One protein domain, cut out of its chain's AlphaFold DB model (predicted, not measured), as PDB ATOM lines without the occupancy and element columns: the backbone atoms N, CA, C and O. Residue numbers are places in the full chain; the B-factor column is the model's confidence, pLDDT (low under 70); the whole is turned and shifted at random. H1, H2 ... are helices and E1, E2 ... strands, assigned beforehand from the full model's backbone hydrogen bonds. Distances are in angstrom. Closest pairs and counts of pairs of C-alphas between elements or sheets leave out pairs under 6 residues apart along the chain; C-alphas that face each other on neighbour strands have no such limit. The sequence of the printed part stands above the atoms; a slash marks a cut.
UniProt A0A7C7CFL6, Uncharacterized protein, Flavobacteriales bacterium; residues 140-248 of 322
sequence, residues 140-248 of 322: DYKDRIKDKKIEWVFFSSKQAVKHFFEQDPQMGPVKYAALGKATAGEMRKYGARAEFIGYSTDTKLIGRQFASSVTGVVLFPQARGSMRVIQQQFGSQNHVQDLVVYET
ATOM      1  N   ASP A 140     -56.055  44.277 -23.989       92.88
ATOM      2  CA  ASP A 140     -56.344  43.363 -25.089       92.88
ATOM      3  C   ASP A 140     -55.369  43.572 -26.251       92.88
ATOM      4  O   ASP A 140     -54.984  44.698 -26.588       92.88
ATOM      5  N   TYR A 141     -54.935  42.459 -26.842       89.69
ATOM      6  CA  TYR A 141     -53.889  42.471 -27.862       89.69
ATOM      7  C   TYR A 141     -54.176  41.590 -29.076       89.69
ATOM      8  O   TYR A 141     -53.289  41.469 -29.918       89.69
ATOM      9  N   LYS A 142     -55.355  40.962 -29.178       78.31
ATOM     10  CA  LYS A 142     -55.655  39.961 -30.222       78.31
ATOM     11  C   LYS A 142     -55.297  40.445 -31.633       78.31
ATOM     12  O   LYS A 142     -54.626  39.723 -32.357       78.31
ATOM     13  N   ASP A 143     -55.568  41.710 -31.940       76.44
ATOM     14  CA  ASP A 143     -55.283  42.309 -33.255       76.44
ATOM     15  C   ASP A 143     -53.822  42.777 -33.439       76.44
ATOM     16  O   ASP A 143     -53.469  43.407 -34.434       76.44
ATOM     17  N   ARG A 144     -52.949  42.537 -32.453       77.44
ATOM     18  CA  ARG A 144     -51.559  43.037 -32.409       77.44
ATOM     19  C   ARG A 144     -50.512  41.954 -32.626       77.44
ATOM     20  O   ARG A 144     -49.327  42.272 -32.769       77.44
ATOM     21  N   ILE A 145     -50.917  40.688 -32.650       78.25
ATOM     22  CA  ILE A 145     -50.038  39.595 -33.057       78.25
ATOM     23  C   ILE A 145     -49.984  39.624 -34.588       78.25
ATOM     24  O   ILE A 145     -50.899  39.170 -35.258       78.25
ATOM     25  N   LYS A 146     -48.933  40.246 -35.135       65.94
ATOM     26  CA  LYS A 146     -48.707  40.348 -36.588       65.94
ATOM     27  C   LYS A 146     -48.487  38.969 -37.218       65.94
ATOM     28  O   LYS A 146     -47.909  38.108 -36.561       65.94
ATOM     29  N   ASP A 147     -48.754  38.852 -38.522       60.09
ATOM     30  CA  ASP A 147     -48.529  37.666 -39.382       60.09
ATOM     31  C   ASP A 147     -47.059  37.223 -39.534       60.09
ATOM     32  O   ASP A 147     -46.708  36.435 -40.415       60.09
ATOM     33  N   LYS A 148     -46.146  37.729 -38.698       67.81
ATOM     34  CA  LYS A 148     -44.793  37.185 -38.650       67.81
ATOM     35  C   LYS A 148     -44.879  35.766 -38.100       67.81
ATOM     36  O   LYS A 148     -45.533  35.529 -37.087       67.81
ATOM     37  N   LYS A 149     -44.165  34.837 -38.734       85.44
ATOM     38  CA  LYS A 149     -43.966  33.487 -38.205       85.44
ATOM     39  C   LYS A 149     -43.178  33.588 -36.895       85.44
ATOM     40  O   LYS A 149     -41.953  33.658 -36.899       85.44
ATOM     41  N   ILE A 150     -43.904  33.683 -35.787       91.88
ATOM     42  CA  ILE A 150     -43.352  33.666 -34.436       91.88
ATOM     43  C   ILE A 150     -42.902  32.237 -34.157       91.88
ATOM     44  O   ILE A 150     -43.681  31.302 -34.319       91.88
ATOM     45  N   GLU A 151     -41.652  32.076 -33.743       94.06
ATOM     46  CA  GLU A 151     -41.082  30.771 -33.389       94.06
ATOM     47  C   GLU A 151     -40.977  30.605 -31.874       94.06
ATOM     48  O   GLU A 151     -41.063  29.492 -31.360       94.06
ATOM     49  N   TRP A 152     -40.841  31.722 -31.154       96.25
ATOM     50  CA  TRP A 152     -40.670  31.744 -29.709       96.25
ATOM     51  C   TRP A 152     -41.576  32.764 -29.034       96.25
ATOM     52  O   TRP A 152     -41.791  33.860 -29.547       96.25
ATOM     53  N   VAL A 153     -42.016  32.449 -27.819       96.94
ATOM     54  CA  VAL A 153     -42.613  33.413 -26.891       96.94
ATOM     55  C   VAL A 153     -41.782  33.441 -25.614       96.94
ATOM     56  O   VAL A 153     -41.647  32.423 -24.934       96.94
ATOM     57  N   PHE A 154     -41.228  34.604 -25.276       97.94
ATOM     58  CA  PHE A 154     -40.430  34.789 -24.065       97.94
ATOM     59  C   PHE A 154     -41.199  35.607 -23.027       97.94
ATOM     60  O   PHE A 154     -41.552  36.764 -23.258       97.94
ATOM     61  N   PHE A 155     -41.380  35.038 -21.835       97.75
ATOM     62  CA  PHE A 155     -42.022  35.712 -20.712       97.75
ATOM     63  C   PHE A 155     -41.014  36.171 -19.661       97.75
ATOM     64  O   PHE A 155     -40.306  35.374 -19.040       97.75
ATOM     65  N   SER A 156     -41.017  37.476 -19.385       93.69
ATOM     66  CA  SER A 156     -40.200  38.083 -18.329       93.69
ATOM     67  C   SER A 156     -40.859  38.085 -16.946       93.69
ATOM     68  O   SER A 156     -40.182  38.302 -15.945       93.69
ATOM     69  N   SER A 157     -42.169  37.830 -16.852       91.94
ATOM     70  CA  SER A 157     -42.910  37.888 -15.585       91.94
ATOM     71  C   SER A 157     -44.140  36.982 -15.575       91.94
ATOM     72  O   SER A 157     -44.732  36.714 -16.620       91.94
ATOM     73  N   LYS A 158     -44.581  36.581 -14.375       93.25
ATOM     74  CA  LYS A 158     -45.843  35.846 -14.165       93.25
ATOM     75  C   LYS A 158     -47.066  36.621 -14.671       93.25
ATOM     76  O   LYS A 158     -47.984  36.022 -15.211       93.25
ATOM     77  N   GLN A 159     -47.053  37.951 -14.546       93.38
ATOM     78  CA  GLN A 159     -48.145  38.803 -15.028       93.38
ATOM     79  C   GLN A 159     -48.245  38.794 -16.552       93.38
ATOM     80  O   GLN A 159     -49.346  38.717 -17.086       93.38
ATOM     81  N   ALA A 160     -47.109  38.804 -17.257       96.25
ATOM     82  CA  ALA A 160     -47.111  38.662 -18.708       96.25
ATOM     83  C   ALA A 160     -47.669  37.300 -19.145       96.25
ATOM     84  O   ALA A 160     -48.458  37.257 -20.079       96.25
ATOM     85  N   VAL A 161     -47.315  36.214 -18.442       97.19
ATOM     86  CA  VAL A 161     -47.876  34.873 -18.685       97.19
ATOM     87  C   VAL A 161     -49.393  34.890 -18.513       97.19
ATOM     88  O   VAL A 161     -50.115  34.544 -19.442       97.19
ATOM     89  N   LYS A 162     -49.868  35.335 -17.343       96.50
ATOM     90  CA  LYS A 162     -51.292  35.389 -17.001       96.50
ATOM     91  C   LYS A 162     -52.087  36.185 -18.037       96.50
ATOM     92  O   LYS A 162     -52.980  35.644 -18.675       96.50
ATOM     93  N   HIS A 163     -51.718  37.444 -18.262       96.06
ATOM     94  CA  HIS A 163     -52.476  38.334 -19.144       96.06
ATOM     95  C   HIS A 163     -52.351  38.006 -20.629       96.06
ATOM     96  O   HIS A 163     -53.165  38.496 -21.409       96.06
ATOM     97  N   PHE A 164     -51.358  37.202 -21.010       96.25
ATOM     98  CA  PHE A 164     -51.285  36.588 -22.327       96.25
ATOM     99  C   PHE A 164     -52.256  35.402 -22.424       96.25
ATOM    100  O   PHE A 164     -53.255  35.459 -23.133       96.25
ATOM    101  N   PHE A 165     -52.051  34.339 -21.649       95.62
ATOM    102  CA  PHE A 165     -52.856  33.124 -21.806       95.62
ATOM    103  C   PHE A 165     -54.346  33.298 -21.461       95.62
ATOM    104  O   PHE A 165     -55.178  32.635 -22.070       95.62
ATOM    105  N   GLU A 166     -54.720  34.237 -20.584       94.94
ATOM    106  CA  GLU A 166     -56.130  34.573 -20.304       94.94
ATOM    107  C   GLU A 166     -56.893  35.152 -21.510       94.94
ATOM    108  O   GLU A 166     -58.113  35.330 -21.435       94.94
ATOM    109  N   GLN A 167     -56.212  35.511 -22.602       93.56
ATOM    110  CA  GLN A 167     -56.877  35.953 -23.835       93.56
ATOM    111  C   GLN A 167     -57.081  34.817 -24.839       93.56
ATOM    112  O   GLN A 167     -57.643  35.079 -25.902       93.56
ATOM    113  N   ASP A 168     -56.649  33.597 -24.507       90.06
ATOM    114  CA  ASP A 168     -56.650  32.427 -25.390       90.06
ATOM    115  C   ASP A 168     -55.957  32.713 -26.740       90.06
ATOM    116  O   ASP A 168     -56.602  32.839 -27.789       90.06
ATOM    117  N   PRO A 169     -54.630  32.944 -26.718       88.25
ATOM    118  CA  PRO A 169     -53.887  33.321 -27.908       88.25
ATOM    119  C   PRO A 169     -53.830  32.150 -28.891       88.25
ATOM    120  O   PRO A 169     -53.342  31.069 -28.567       88.25
ATOM    121  N   GLN A 170     -54.264  32.397 -30.124       84.62
ATOM    122  CA  GLN A 170     -54.167  31.434 -31.217       84.62
ATOM    123  C   GLN A 170     -52.732  31.428 -31.754       84.62
ATOM    124  O   GLN A 170     -52.387  32.166 -32.676       84.62
ATOM    125  N   MET A 171     -51.870  30.638 -31.118       83.50
ATOM    126  CA  MET A 171     -50.476  30.472 -31.524       83.50
ATOM    127  C   MET A 171     -50.319  29.178 -32.326       83.50
ATOM    128  O   MET A 171     -50.865  28.141 -31.956       83.50
ATOM    129  N   GLY A 172     -49.534  29.227 -33.406       80.81
ATOM    130  CA  GLY A 172     -49.060  28.024 -34.092       80.81
ATOM    131  C   GLY A 172     -48.064  27.219 -33.237       80.81
ATOM    132  O   GLY A 172     -47.957  27.440 -32.028       80.81
ATOM    133  N   PRO A 173     -47.287  26.298 -33.838       87.44
ATOM    134  CA  PRO A 173     -46.243  25.578 -33.115       87.44
ATOM    135  C   PRO A 173     -45.131  26.554 -32.703       87.44
ATOM    136  O   PRO A 173     -44.260  26.891 -33.504       87.44
ATOM    137  N   VAL A 174     -45.185  27.019 -31.455       93.69
ATOM    138  CA  VAL A 174     -44.205  27.942 -30.873       93.69
ATOM    139  C   VAL A 174     -43.515  27.318 -29.676       93.69
ATOM    140  O   VAL A 174     -44.107  26.562 -28.904       93.69
ATOM    141  N   LYS A 175     -42.256  27.696 -29.511       96.56
ATOM    142  CA  LYS A 175     -41.447  27.366 -28.352       96.56
ATOM    143  C   LYS A 175     -41.607  28.429 -27.283       96.56
ATOM    144  O   LYS A 175     -41.879  29.600 -27.556       96.56
ATOM    145  N   TYR A 176     -41.410  28.034 -26.039       97.44
ATOM    146  CA  TYR A 176     -41.652  28.902 -24.899       97.44
ATOM    147  C   TYR A 176     -40.389  29.113 -24.078       97.44
ATOM    148  O   TYR A 176     -39.642  28.178 -23.797       97.44
ATOM    149  N   ALA A 177     -40.178  30.346 -23.638       97.94
ATOM    150  CA  ALA A 177     -39.052  30.724 -22.804       97.94
ATOM    151  C   ALA A 177     -39.516  31.545 -21.601       97.94
ATOM    152  O   ALA A 177     -40.477  32.314 -21.667       97.94
ATOM    153  N   ALA A 178     -38.823  31.375 -20.483       97.31
ATOM    154  CA  ALA A 178     -39.114  32.058 -19.236       97.31
ATOM    155  C   ALA A 178     -37.843  32.665 -18.652       97.31
ATOM    156  O   ALA A 178     -36.802  32.010 -18.583       97.31
ATOM    157  N   LEU A 179     -37.953  33.884 -18.124       94.31
ATOM    158  CA  LEU A 179     -36.849  34.534 -17.414       94.31
ATOM    159  C   LEU A 179     -36.336  33.706 -16.230       94.31
ATOM    160  O   LEU A 179     -35.154  33.756 -15.924       94.31
ATOM    161  N   GLY A 180     -37.207  32.931 -15.580       91.69
ATOM    162  CA  GLY A 180     -36.795  32.037 -14.505       91.69
ATOM    163  C   GLY A 180     -37.863  31.038 -14.078       91.69
ATOM    164  O   GLY A 180     -38.996  31.051 -14.572       91.69
ATOM    165  N   LYS A 181     -37.495  30.175 -13.123       91.19
ATOM    166  CA  LYS A 181     -38.316  29.044 -12.643       91.19
ATOM    167  C   LYS A 181     -39.727  29.453 -12.223       91.19
ATOM    168  O   LYS A 181     -40.685  28.758 -12.541       91.19
ATOM    169  N   ALA A 182     -39.864  30.586 -11.537       89.12
ATOM    170  CA  ALA A 182     -41.152  31.069 -11.057       89.12
ATOM    171  C   ALA A 182     -42.095  31.468 -12.212       89.12
ATOM    172  O   ALA A 182     -43.292  31.199 -12.140       89.12
ATOM    173  N   THR A 183     -41.561  32.063 -13.282       93.75
ATOM    174  CA  THR A 183     -42.317  32.397 -14.501       93.75
ATOM    175  C   THR A 183     -42.667  31.135 -15.289       93.75
ATOM    176  O   THR A 183     -43.817  30.968 -15.683       93.75
ATOM    177  N   ALA A 184     -41.728  30.191 -15.421       96.12
ATOM    178  CA  ALA A 184     -41.992  28.885 -16.033       96.12
ATOM    179  C   ALA A 184     -43.071  28.090 -15.275       96.12
ATOM    180  O   ALA A 184     -43.902  27.423 -15.885       96.12
ATOM    181  N   GLY A 185     -43.083  28.174 -13.941       94.81
ATOM    182  CA  GLY A 185     -44.118  27.575 -13.101       94.81
ATOM    183  C   GLY A 185     -45.509  28.158 -13.360       94.81
ATOM    184  O   GLY A 185     -46.479  27.408 -13.360       94.81
ATOM    185  N   GLU A 186     -45.608  29.461 -13.637       96.12
ATOM    186  CA  GLU A 186     -46.877  30.095 -14.017       96.12
ATOM    187  C   GLU A 186     -47.375  29.583 -15.372       96.12
ATOM    188  O   GLU A 186     -48.549  29.264 -15.509       96.12
ATOM    189  N   MET A 187     -46.476  29.427 -16.351       97.06
ATOM    190  CA  MET A 187     -46.820  28.944 -17.698       97.06
ATOM    191  C   MET A 187     -47.431  27.543 -17.668       97.06
ATOM    192  O   MET A 187     -48.399  27.277 -18.379       97.06
ATOM    193  N   ARG A 188     -46.932  26.671 -16.782       96.75
ATOM    194  CA  ARG A 188     -47.442  25.300 -16.623       96.75
ATOM    195  C   ARG A 188     -48.917  25.252 -16.237       96.75
ATOM    196  O   ARG A 188     -49.587  24.293 -16.604       96.75
ATOM    197  N   LYS A 189     -49.434  26.267 -15.535       96.31
ATOM    198  CA  LYS A 189     -50.861  26.345 -15.178       96.31
ATOM    199  C   LYS A 189     -51.765  26.495 -16.402       96.31
ATOM    200  O   LYS A 189     -52.920  26.101 -16.343       96.31
ATOM    201  N   TYR A 190     -51.223  27.023 -17.498       95.62
ATOM    202  CA  TYR A 190     -51.902  27.190 -18.783       95.62
ATOM    203  C   TYR A 190     -51.530  26.085 -19.785       95.62
ATOM    204  O   TYR A 190     -51.721  26.243 -20.983       95.62
ATOM    205  N   GLY A 191     -50.936  24.978 -19.323       94.31
ATOM    206  CA  GLY A 191     -50.517  23.866 -20.184       94.31
ATOM    207  C   GLY A 191     -49.235  24.111 -20.990       94.31
ATOM    208  O   GLY A 191     -48.767  23.201 -21.669       94.31
ATOM    209  N   ALA A 192     -48.609  25.288 -20.882       95.31
ATOM    210  CA  ALA A 192     -47.373  25.614 -21.592       95.31
ATOM    211  C   ALA A 192     -46.122  25.204 -20.795       95.31
ATOM    212  O   ALA A 192     -46.025  25.409 -19.581       95.31
ATOM    213  N   ARG A 193     -45.113  24.654 -21.480       96.44
ATOM    214  CA  ARG A 193     -43.814  24.295 -20.886       96.44
ATOM    215  C   ARG A 193     -42.704  25.108 -21.531       96.44
ATOM    216  O   ARG A 193     -42.590  25.125 -22.746       96.44
ATOM    217  N   ALA A 194     -41.889  25.759 -20.707       97.06
ATOM    218  CA  ALA A 194     -40.729  26.493 -21.187       97.06
ATOM    219  C   ALA A 194     -39.595  25.529 -21.579       97.06
ATOM    220  O   ALA A 194     -39.178  24.709 -20.759       97.06
ATOM    221  N   GLU A 195     -39.100  25.659 -22.808       97.44
ATOM    222  CA  GLU A 195     -37.893  25.000 -23.327       97.44
ATOM    223  C   GLU A 195     -36.619  25.726 -22.883       97.44
ATOM    224  O   GLU A 195     -35.582  25.098 -22.693       97.44
ATOM    225  N   PHE A 196     -36.708  27.037 -22.648       97.38
ATOM    226  CA  PHE A 196     -35.634  27.832 -22.055       97.38
ATOM    227  C   PHE A 196     -36.083  28.423 -20.715       97.38
ATOM    228  O   PHE A 196     -37.136  29.058 -20.622       97.38
ATOM    229  N   ILE A 197     -35.270  28.252 -19.674       96.62
ATOM    230  CA  ILE A 197     -35.494  28.848 -18.352       96.62
ATOM    231  C   ILE A 197     -34.192  29.510 -17.911       96.62
ATOM    232  O   ILE A 197     -33.165  28.841 -17.834       96.62
ATOM    233  N   GLY A 198     -34.231  30.803 -17.592       93.06
ATOM    234  CA  GLY A 198     -33.083  31.488 -17.000       93.06
ATOM    235  C   GLY A 198     -32.776  30.982 -15.584       93.06
ATOM    236  O   GLY A 198     -33.680  30.770 -14.771       93.06
ATOM    237  N   TYR A 199     -31.489  30.798 -15.284       86.50
ATOM    238  CA  TYR A 199     -31.003  30.304 -13.984       86.50
ATOM    239  C   TYR A 199     -30.195  31.343 -13.188       86.50
ATOM    240  O   TYR A 199     -29.653  31.009 -12.140       86.50
ATOM    241  N   SER A 200     -30.139  32.593 -13.655       84.62
ATOM    242  CA  SER A 200     -29.424  33.702 -13.008       84.62
ATOM    243  C   SER A 200     -30.388  34.812 -12.567       84.62
ATOM    244  O   SER A 200     -31.520  34.892 -13.044       84.62
ATOM    245  N   THR A 201     -29.955  35.686 -11.660       80.69
ATOM    246  CA  THR A 201     -30.636  36.961 -11.375       80.69
ATOM    247  C   THR A 201     -30.152  38.094 -12.286       80.69
ATOM    248  O   THR A 201     -30.833  39.118 -12.397       80.69
ATOM    249  N   ASP A 202     -29.034  37.906 -13.004       87.31
ATOM    250  CA  ASP A 202     -28.591  38.823 -14.053       87.31
ATOM    251  C   ASP A 202     -29.444  38.638 -15.314       87.31
ATOM    252  O   ASP A 202     -29.261  37.734 -16.136       87.31
ATOM    253  N   THR A 203     -30.395  39.553 -15.476       89.44
ATOM    254  CA  THR A 203     -31.306  39.579 -16.618       89.44
ATOM    255  C   THR A 203     -30.587  39.833 -17.943       89.44
ATOM    256  O   THR A 203     -31.026  39.303 -18.962       89.44
ATOM    257  N   LYS A 204     -29.468  40.574 -17.965       92.44
ATOM    258  CA  LYS A 204     -28.687  40.781 -19.195       92.44
ATOM    259  C   LYS A 204     -27.981  39.493 -19.602       92.44
ATOM    260  O   LYS A 204     -28.011  39.145 -20.779       92.44
ATOM    261  N   LEU A 205     -27.400  38.765 -18.645       92.12
ATOM    262  CA  LEU A 205     -26.790  37.459 -18.909       92.12
ATOM    263  C   LEU A 205     -27.812  36.470 -19.478       92.12
ATOM    264  O   LEU A 205     -27.552  35.873 -20.521       92.12
ATOM    265  N   ILE A 206     -28.988  36.352 -18.849       94.56
ATOM    266  CA  ILE A 206     -30.071  35.499 -19.362       94.56
ATOM    267  C   ILE A 206     -30.462  35.923 -20.779       94.56
ATOM    268  O   ILE A 206     -30.640  35.073 -21.650       94.56
ATOM    269  N   GLY A 207     -30.577  37.231 -21.025       95.12
ATOM    270  CA  GLY A 207     -30.914  37.757 -22.342       95.12
ATOM    271  C   GLY A 207     -29.878  37.407 -23.408       95.12
ATOM    272  O   GLY A 207     -30.271  36.987 -24.490       95.12
ATOM    273  N   ARG A 208     -28.578  37.497 -23.097       95.12
ATOM    274  CA  ARG A 208     -27.498  37.073 -24.004       95.12
ATOM    275  C   ARG A 208     -27.552  35.574 -24.284       95.12
ATOM    276  O   ARG A 208     -27.529  35.178 -25.441       95.12
ATOM    277  N   GLN A 209     -27.676  34.749 -23.242       95.75
ATOM    278  CA  GLN A 209     -27.782  33.292 -23.384       95.75
ATOM    279  C   GLN A 209     -28.967  32.898 -24.269       95.75
ATOM    280  O   GLN A 209     -28.822  32.077 -25.171       95.75
ATOM    281  N   PHE A 210     -30.126  33.516 -24.036       96.69
ATOM    282  CA  PHE A 210     -31.317  33.260 -24.829       96.69
ATOM    283  C   PHE A 210     -31.152  33.737 -26.276       96.69
ATOM    284  O   PHE A 210     -31.372  32.949 -27.192       96.69
ATOM    285  N   ALA A 211     -30.710  34.981 -26.489       95.25
ATOM    286  CA  ALA A 211     -30.527  35.561 -27.820       95.25
ATOM    287  C   ALA A 211     -29.544  34.758 -28.686       95.25
ATOM    288  O   ALA A 211     -29.788  34.595 -29.878       95.25
ATOM    289  N   SER A 212     -28.482  34.206 -28.093       93.38
ATOM    290  CA  SER A 212     -27.526  33.338 -28.794       93.38
ATOM    291  C   SER A 212     -28.079  31.948 -29.132       93.38
ATOM    292  O   SER A 212     -27.511  31.258 -29.973       93.38
ATOM    293  N   SER A 213     -29.159  31.513 -28.475       90.62
ATOM    294  CA  SER A 213     -29.734  30.167 -28.628       90.62
ATOM    295  C   SER A 213     -30.906  30.082 -29.609       90.62
ATOM    296  O   SER A 213     -31.369  28.980 -29.907       90.62
ATOM    297  N   VAL A 214     -31.409  31.220 -30.096       91.38
ATOM    298  CA  VAL A 214     -32.623  31.270 -30.916       91.38
ATOM    299  C   VAL A 214     -32.361  31.837 -32.302       91.38
ATOM    300  O   VAL A 214     -31.725  32.872 -32.481       91.38
ATOM    301  N   THR A 215     -32.928  31.166 -33.297       82.50
ATOM    302  CA  THR A 215     -33.123  31.686 -34.648       82.50
ATOM    303  C   THR A 215     -34.596  32.065 -34.814       82.50
ATOM    304  O   THR A 215     -35.461  31.422 -34.219       82.50
ATOM    305  N   GLY A 216     -34.891  33.105 -35.596       87.88
ATOM    306  CA  GLY A 216     -36.269  33.509 -35.894       87.88
ATOM    307  C   GLY A 216     -36.854  34.579 -34.968       87.88
ATOM    308  O   GLY A 216     -36.157  35.211 -34.174       87.88
ATOM    309  N   VAL A 217     -38.157  34.836 -35.127       93.00
ATOM    310  CA  VAL A 217     -38.861  35.920 -34.423       93.00
ATOM    311  C   VAL A 217     -39.357  35.451 -33.058       93.00
ATOM    312  O   VAL A 217     -40.066  34.449 -32.939       93.00
ATOM    313  N   VAL A 218     -39.031  36.237 -32.037       95.94
ATOM    314  CA  VAL A 218     -39.461  36.064 -30.655       95.94
ATOM    315  C   VAL A 218     -40.508  37.117 -30.300       95.94
ATOM    316  O   VAL A 218     -40.273  38.324 -30.411       95.94
ATOM    317  N   LEU A 219     -41.656  36.653 -29.816       95.81
ATOM    318  CA  LEU A 219     -42.696  37.476 -29.217       95.81
ATOM    319  C   LEU A 219     -42.398  37.708 -27.728       95.81
ATOM    320  O   LEU A 219     -42.155  36.761 -26.979       95.81
ATOM    321  N   PHE A 220     -42.487  38.957 -27.281       97.00
ATOM    322  CA  PHE A 220     -42.281  39.366 -25.892       97.00
ATOM    323  C   PHE A 220     -43.554  39.986 -25.304       97.00
ATOM    324  O   PHE A 220     -43.712  41.213 -25.326       97.00
ATOM    325  N   PRO A 221     -44.471  39.171 -24.750       96.81
ATOM    326  CA  PRO A 221     -45.557  39.663 -23.914       96.81
ATOM    327  C   PRO A 221     -45.004  40.403 -22.692       96.81
ATOM    328  O   PRO A 221     -44.178  39.871 -21.944       96.81
ATOM    329  N   GLN A 222     -45.437  41.645 -22.480       96.06
ATOM    330  CA  GLN A 222     -44.865  42.513 -21.453       96.06
ATOM    331  C   GLN A 222     -45.816  43.607 -20.954       96.06
ATOM    332  O   GLN A 222     -46.889  43.844 -21.514       96.06
ATOM    333  N   ALA A 223     -45.386  44.284 -19.887       94.50
ATOM    334  CA  ALA A 223     -46.039  45.481 -19.374       94.50
ATOM    335  C   ALA A 223     -45.875  46.660 -20.340       94.50
ATOM    336  O   ALA A 223     -44.839  46.802 -21.003       94.50
ATOM    337  N   ARG A 224     -46.839  47.583 -20.336       93.75
ATOM    338  CA  ARG A 224     -46.640  48.930 -20.876       93.75
ATOM    339  C   ARG A 224     -45.464  49.590 -20.147       93.75
ATOM    340  O   ARG A 224     -45.403  49.562 -18.923       93.75
ATOM    341  N   GLY A 225     -44.532  50.172 -20.903       88.56
ATOM    342  CA  GLY A 225     -43.338  50.813 -20.334       88.56
ATOM    343  C   GLY A 225     -42.246  49.839 -19.874       88.56
ATOM    344  O   GLY A 225     -41.368  50.228 -19.110       88.56
ATOM    345  N   SER A 226     -42.283  48.578 -20.318       89.50
ATOM    346  CA  SER A 226     -41.195  47.619 -20.097       89.50
ATOM    347  C   SER A 226     -39.830  48.193 -20.495       89.50
ATOM    348  O   SER A 226     -39.687  48.812 -21.547       89.50
ATOM    349  N   MET A 227     -38.802  47.914 -19.687       87.38
ATOM    350  CA  MET A 227     -37.422  48.334 -19.964       87.38
ATOM    351  C   MET A 227     -36.745  47.537 -21.080       87.38
ATOM    352  O   MET A 227     -35.622  47.862 -21.450       87.38
ATOM    353  N   ARG A 228     -37.389  46.483 -21.601       92.94
ATOM    354  CA  ARG A 228     -36.902  45.701 -22.750       92.94
ATOM    355  C   ARG A 228     -35.482  45.124 -22.592       92.94
ATOM    356  O   ARG A 228     -34.760  44.976 -23.573       92.94
ATOM    357  N   VAL A 229     -35.069  44.786 -21.365       92.12
ATOM    358  CA  VAL A 229     -33.683  44.368 -21.058       92.12
ATOM    359  C   VAL A 229     -33.250  43.140 -21.867       92.12
ATOM    360  O   VAL A 229     -32.131  43.114 -22.375       92.12
ATOM    361  N   ILE A 230     -34.139  42.152 -22.018       94.88
ATOM    362  CA  ILE A 230     -33.873  40.920 -22.778       94.88
ATOM    363  C   ILE A 230     -33.783  41.220 -24.273       94.88
ATOM    364  O   ILE A 230     -32.830  40.822 -24.932       94.88
ATOM    365  N   GLN A 231     -34.737  41.989 -24.796       95.94
ATOM    366  CA  GLN A 231     -34.805  42.383 -26.202       95.94
ATOM    367  C   GLN A 231     -33.577  43.182 -26.659       95.94
ATOM    368  O   GLN A 231     -33.143  43.050 -27.801       95.94
ATOM    369  N   GLN A 232     -33.000  43.991 -25.768       95.25
ATOM    370  CA  GLN A 232     -31.775  44.751 -26.034       95.25
ATOM    371  C   GLN A 232     -30.532  43.864 -26.204       95.25
ATOM    372  O   GLN A 232     -29.523  44.353 -26.696       95.25
ATOM    373  N   GLN A 233     -30.583  42.581 -25.817       95.50
ATOM    374  CA  GLN A 233     -29.461  41.651 -26.005       95.50
ATOM    375  C   GLN A 233     -29.461  40.973 -27.387       95.50
ATOM    376  O   GLN A 233     -28.515  40.261 -27.713       95.50
ATOM    377  N   PHE A 234     -30.502  41.166 -28.206       95.00
ATOM    378  CA  PHE A 234     -30.580  40.587 -29.549       95.00
ATOM    379  C   PHE A 234     -29.722  41.377 -30.538       95.00
ATOM    380  O   PHE A 234     -29.892  42.588 -30.676       95.00
ATOM    381  N   GLY A 235     -28.874  40.674 -31.299       91.06
ATOM    382  CA  GLY A 235     -28.034  41.285 -32.337       91.06
ATOM    383  C   GLY A 235     -28.820  41.909 -33.498       91.06
ATOM    384  O   GLY A 235     -28.322  42.811 -34.161       91.06
ATOM    385  N   SER A 236     -30.065  41.473 -33.728       90.88
ATOM    386  CA  SER A 236     -30.973  42.060 -34.719       90.88
ATOM    387  C   SER A 236     -32.368  42.264 -34.136       90.88
ATOM    388  O   SER A 236     -33.004  41.322 -33.662       90.88
ATOM    389  N   GLN A 237     -32.886  43.492 -34.234       90.62
ATOM    390  CA  GLN A 237     -34.243  43.822 -33.783       90.62
ATOM    391  C   GLN A 237     -35.338  43.249 -34.699       90.62
ATOM    392  O   GLN A 237     -36.503  43.231 -34.316       90.62
ATOM    393  N   ASN A 238     -34.988  42.697 -35.868       89.25
ATOM    394  CA  ASN A 238     -35.950  41.989 -36.722       89.25
ATOM    395  C   ASN A 238     -36.486  40.707 -36.069       89.25
ATOM    396  O   ASN A 238     -37.599  40.287 -36.391       89.25
ATOM    397  N   HIS A 239     -35.716  40.128 -35.141       91.44
ATOM    398  CA  HIS A 239     -36.096  38.965 -34.340       91.44
ATOM    399  C   HIS A 239     -36.940  39.329 -33.114       91.44
ATOM    400  O   HIS A 239     -37.385  38.438 -32.401       91.44
ATOM    401  N   VAL A 240     -37.178  40.614 -32.842       94.69
ATOM    402  CA  VAL A 240     -37.888  41.062 -31.642       94.69
ATOM    403  C   VAL A 240     -39.272  41.581 -32.016       94.69
ATOM    404  O   VAL A 240     -39.411  42.528 -32.790       94.69
ATOM    405  N   GLN A 241     -40.311  41.005 -31.411       94.12
ATOM    406  CA  GLN A 241     -41.676  41.514 -31.483       94.12
ATOM    407  C   GLN A 241     -42.230  41.737 -30.076       94.12
ATOM    408  O   GLN A 241     -42.568  40.799 -29.365       94.12
ATOM    409  N   ASP A 242     -42.361  42.996 -29.675       95.31
ATOM    410  CA  ASP A 242     -42.990  43.344 -28.403       95.31
ATOM    411  C   ASP A 242     -44.516  43.233 -28.473       95.31
ATOM    412  O   ASP A 242     -45.138  43.645 -29.455       95.31
ATOM    413  N   LEU A 243     -45.122  42.759 -27.385       95.25
ATOM    414  CA  LEU A 243     -46.570  42.689 -27.230       95.25
ATOM    415  C   LEU A 243     -46.967  43.211 -25.849       95.25
ATOM    416  O   LEU A 243     -46.706  42.585 -24.827       95.25
ATOM    417  N   VAL A 244     -47.591  44.384 -25.799       95.94
ATOM    418  CA  VAL A 244     -48.083  44.945 -24.534       95.94
ATOM    419  C   VAL A 244     -49.400  44.263 -24.170       95.94
ATOM    420  O   VAL A 244     -50.378  44.431 -24.894       95.94
ATOM    421  N   VAL A 245     -49.418  43.525 -23.056       96.62
ATOM    422  CA  VAL A 245     -50.578  42.713 -22.620       96.62
ATOM    423  C   VAL A 245     -51.183  43.171 -21.291       96.62
ATOM    424  O   VAL A 245     -52.272  42.748 -20.910       96.62
ATOM    425  N   TYR A 246     -50.494  44.057 -20.573       94.94
ATOM    426  CA  TYR A 246     -51.009  44.702 -19.370       94.94
ATOM    427  C   TYR A 246     -50.312  46.036 -19.130       94.94
ATOM    428  O   TYR A 246     -49.274  46.336 -19.723       94.94
ATOM    429  N   GLU A 247     -50.856  46.825 -18.220       94.88
ATOM    430  CA  GLU A 247     -50.192  47.993 -17.664       94.88
ATOM    431  C   GLU A 247     -50.357  48.063 -16.153       94.88
ATOM    432  O   GLU A 247     -51.274  47.481 -15.570       94.88
ATOM    433  N   THR A 248     -49.431  48.781 -15.536       91.81
ATOM    434  CA  THR A 248     -49.405  49.006 -14.100       91.81
ATOM    435  C   THR A 248     -50.019  50.365 -13.804       91.81
ATOM    436  O   THR A 248     -49.580  51.377 -14.348       91.81
TER     437      THR A 248
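Overview. This is residues 140 to 248 of the 322 residues of an uncharacterized protein of Flavobacteriales bacterium (UniProt A0A7C7CFL6). A strongly twisted sheet of four parallel strands, in the order E2 E1 E3 E4, runs through the middle of a rounded body; H1 lies slantwise over E3, and H2 packs side by side with H1 near the last residues of E2 and E1. H3 lies well away from these two helices and only grazes the sheet, while E4 bends near its end. The printed part has 109 residues, with three named helices and four named strands along the chain as E1 H1 E2 H2 H3 E3 E4. Its class is mixed, helices and strands, though under half of the residues are in named elements. It is compact, with a radius of gyration of the C-alphas of 12.5 A, and spans 30 by 29 by 28 A.

Arrangement. Start at strand E1, residues 150 to 155, and helix H1, residues 158 to 165, then go on to strand E2, residues 175 to 178: E1, H1 and E2 make a strand-helix-strand unit, two parallel neighbour strands joined through a helix, with a right-handed crossover. N 155 and O 177 are 2.9 A apart, within hydrogen-bond range. Helix H2, residues 181 to 188, touches H1 at a shallow tilt of 19 degrees, the same way; their closest C-alphas, of Lys 158 and Thr 183, are 4.9 A apart. Helix H3, residues 203 to 213, is apart from both and only grazes the sheet with residues 206 to 211. Strand E3, residues 217 to 223, is parallel to E1 at 31 degrees, with N 219 and O 152 at 2.8 A. E2, H2, H3 and E3 make a split unit, with E1 between its strands and a right-handed crossover. Edge strand E4, residues 240 to 248, is parallel to E3 at 13 degrees, with N 222 and O 243 at 2.8 A. H1 is on the sheet over E3, at a height of 6.1 A; their closest C-alphas, of Ala 160 and Gln 222, are 5.2 A apart. H1 and H2 on one face of the sheet make two layers, helices over strands. In H1, H2 and H3 every O i to N i+4 pair is within hydrogen-bond range.

Along the chain. Find C-alpha 150 at (-43.352, 33.666, -34.436), where E1 begins and runs 13.9 A. H1 covers 10.7 A, E2 10.5 A and H2 10.6 A. H3 starts at C-alpha 203, (-31.306, 39.579, -16.618), and runs 15.3 A. E3 covers 19.2 A; E4 covers 22.4 A, bends by 62 degrees at residue 245 and ends at C-alpha 248, (-49.405, 49.006, -14.100).

Size, cuts and confidence. Look from Asp 143 to Ser 200 for the two C-alphas farthest apart, at 34.0 A. The printed part has no cut. The links H2 to H3 and E3 to E4 are long; in the first, residues 196 to 197 pair in parallel with residues 177 to 178 of E2. The mean pLDDT of the printed part is 91.9, and residues 146 to 148 are under 70.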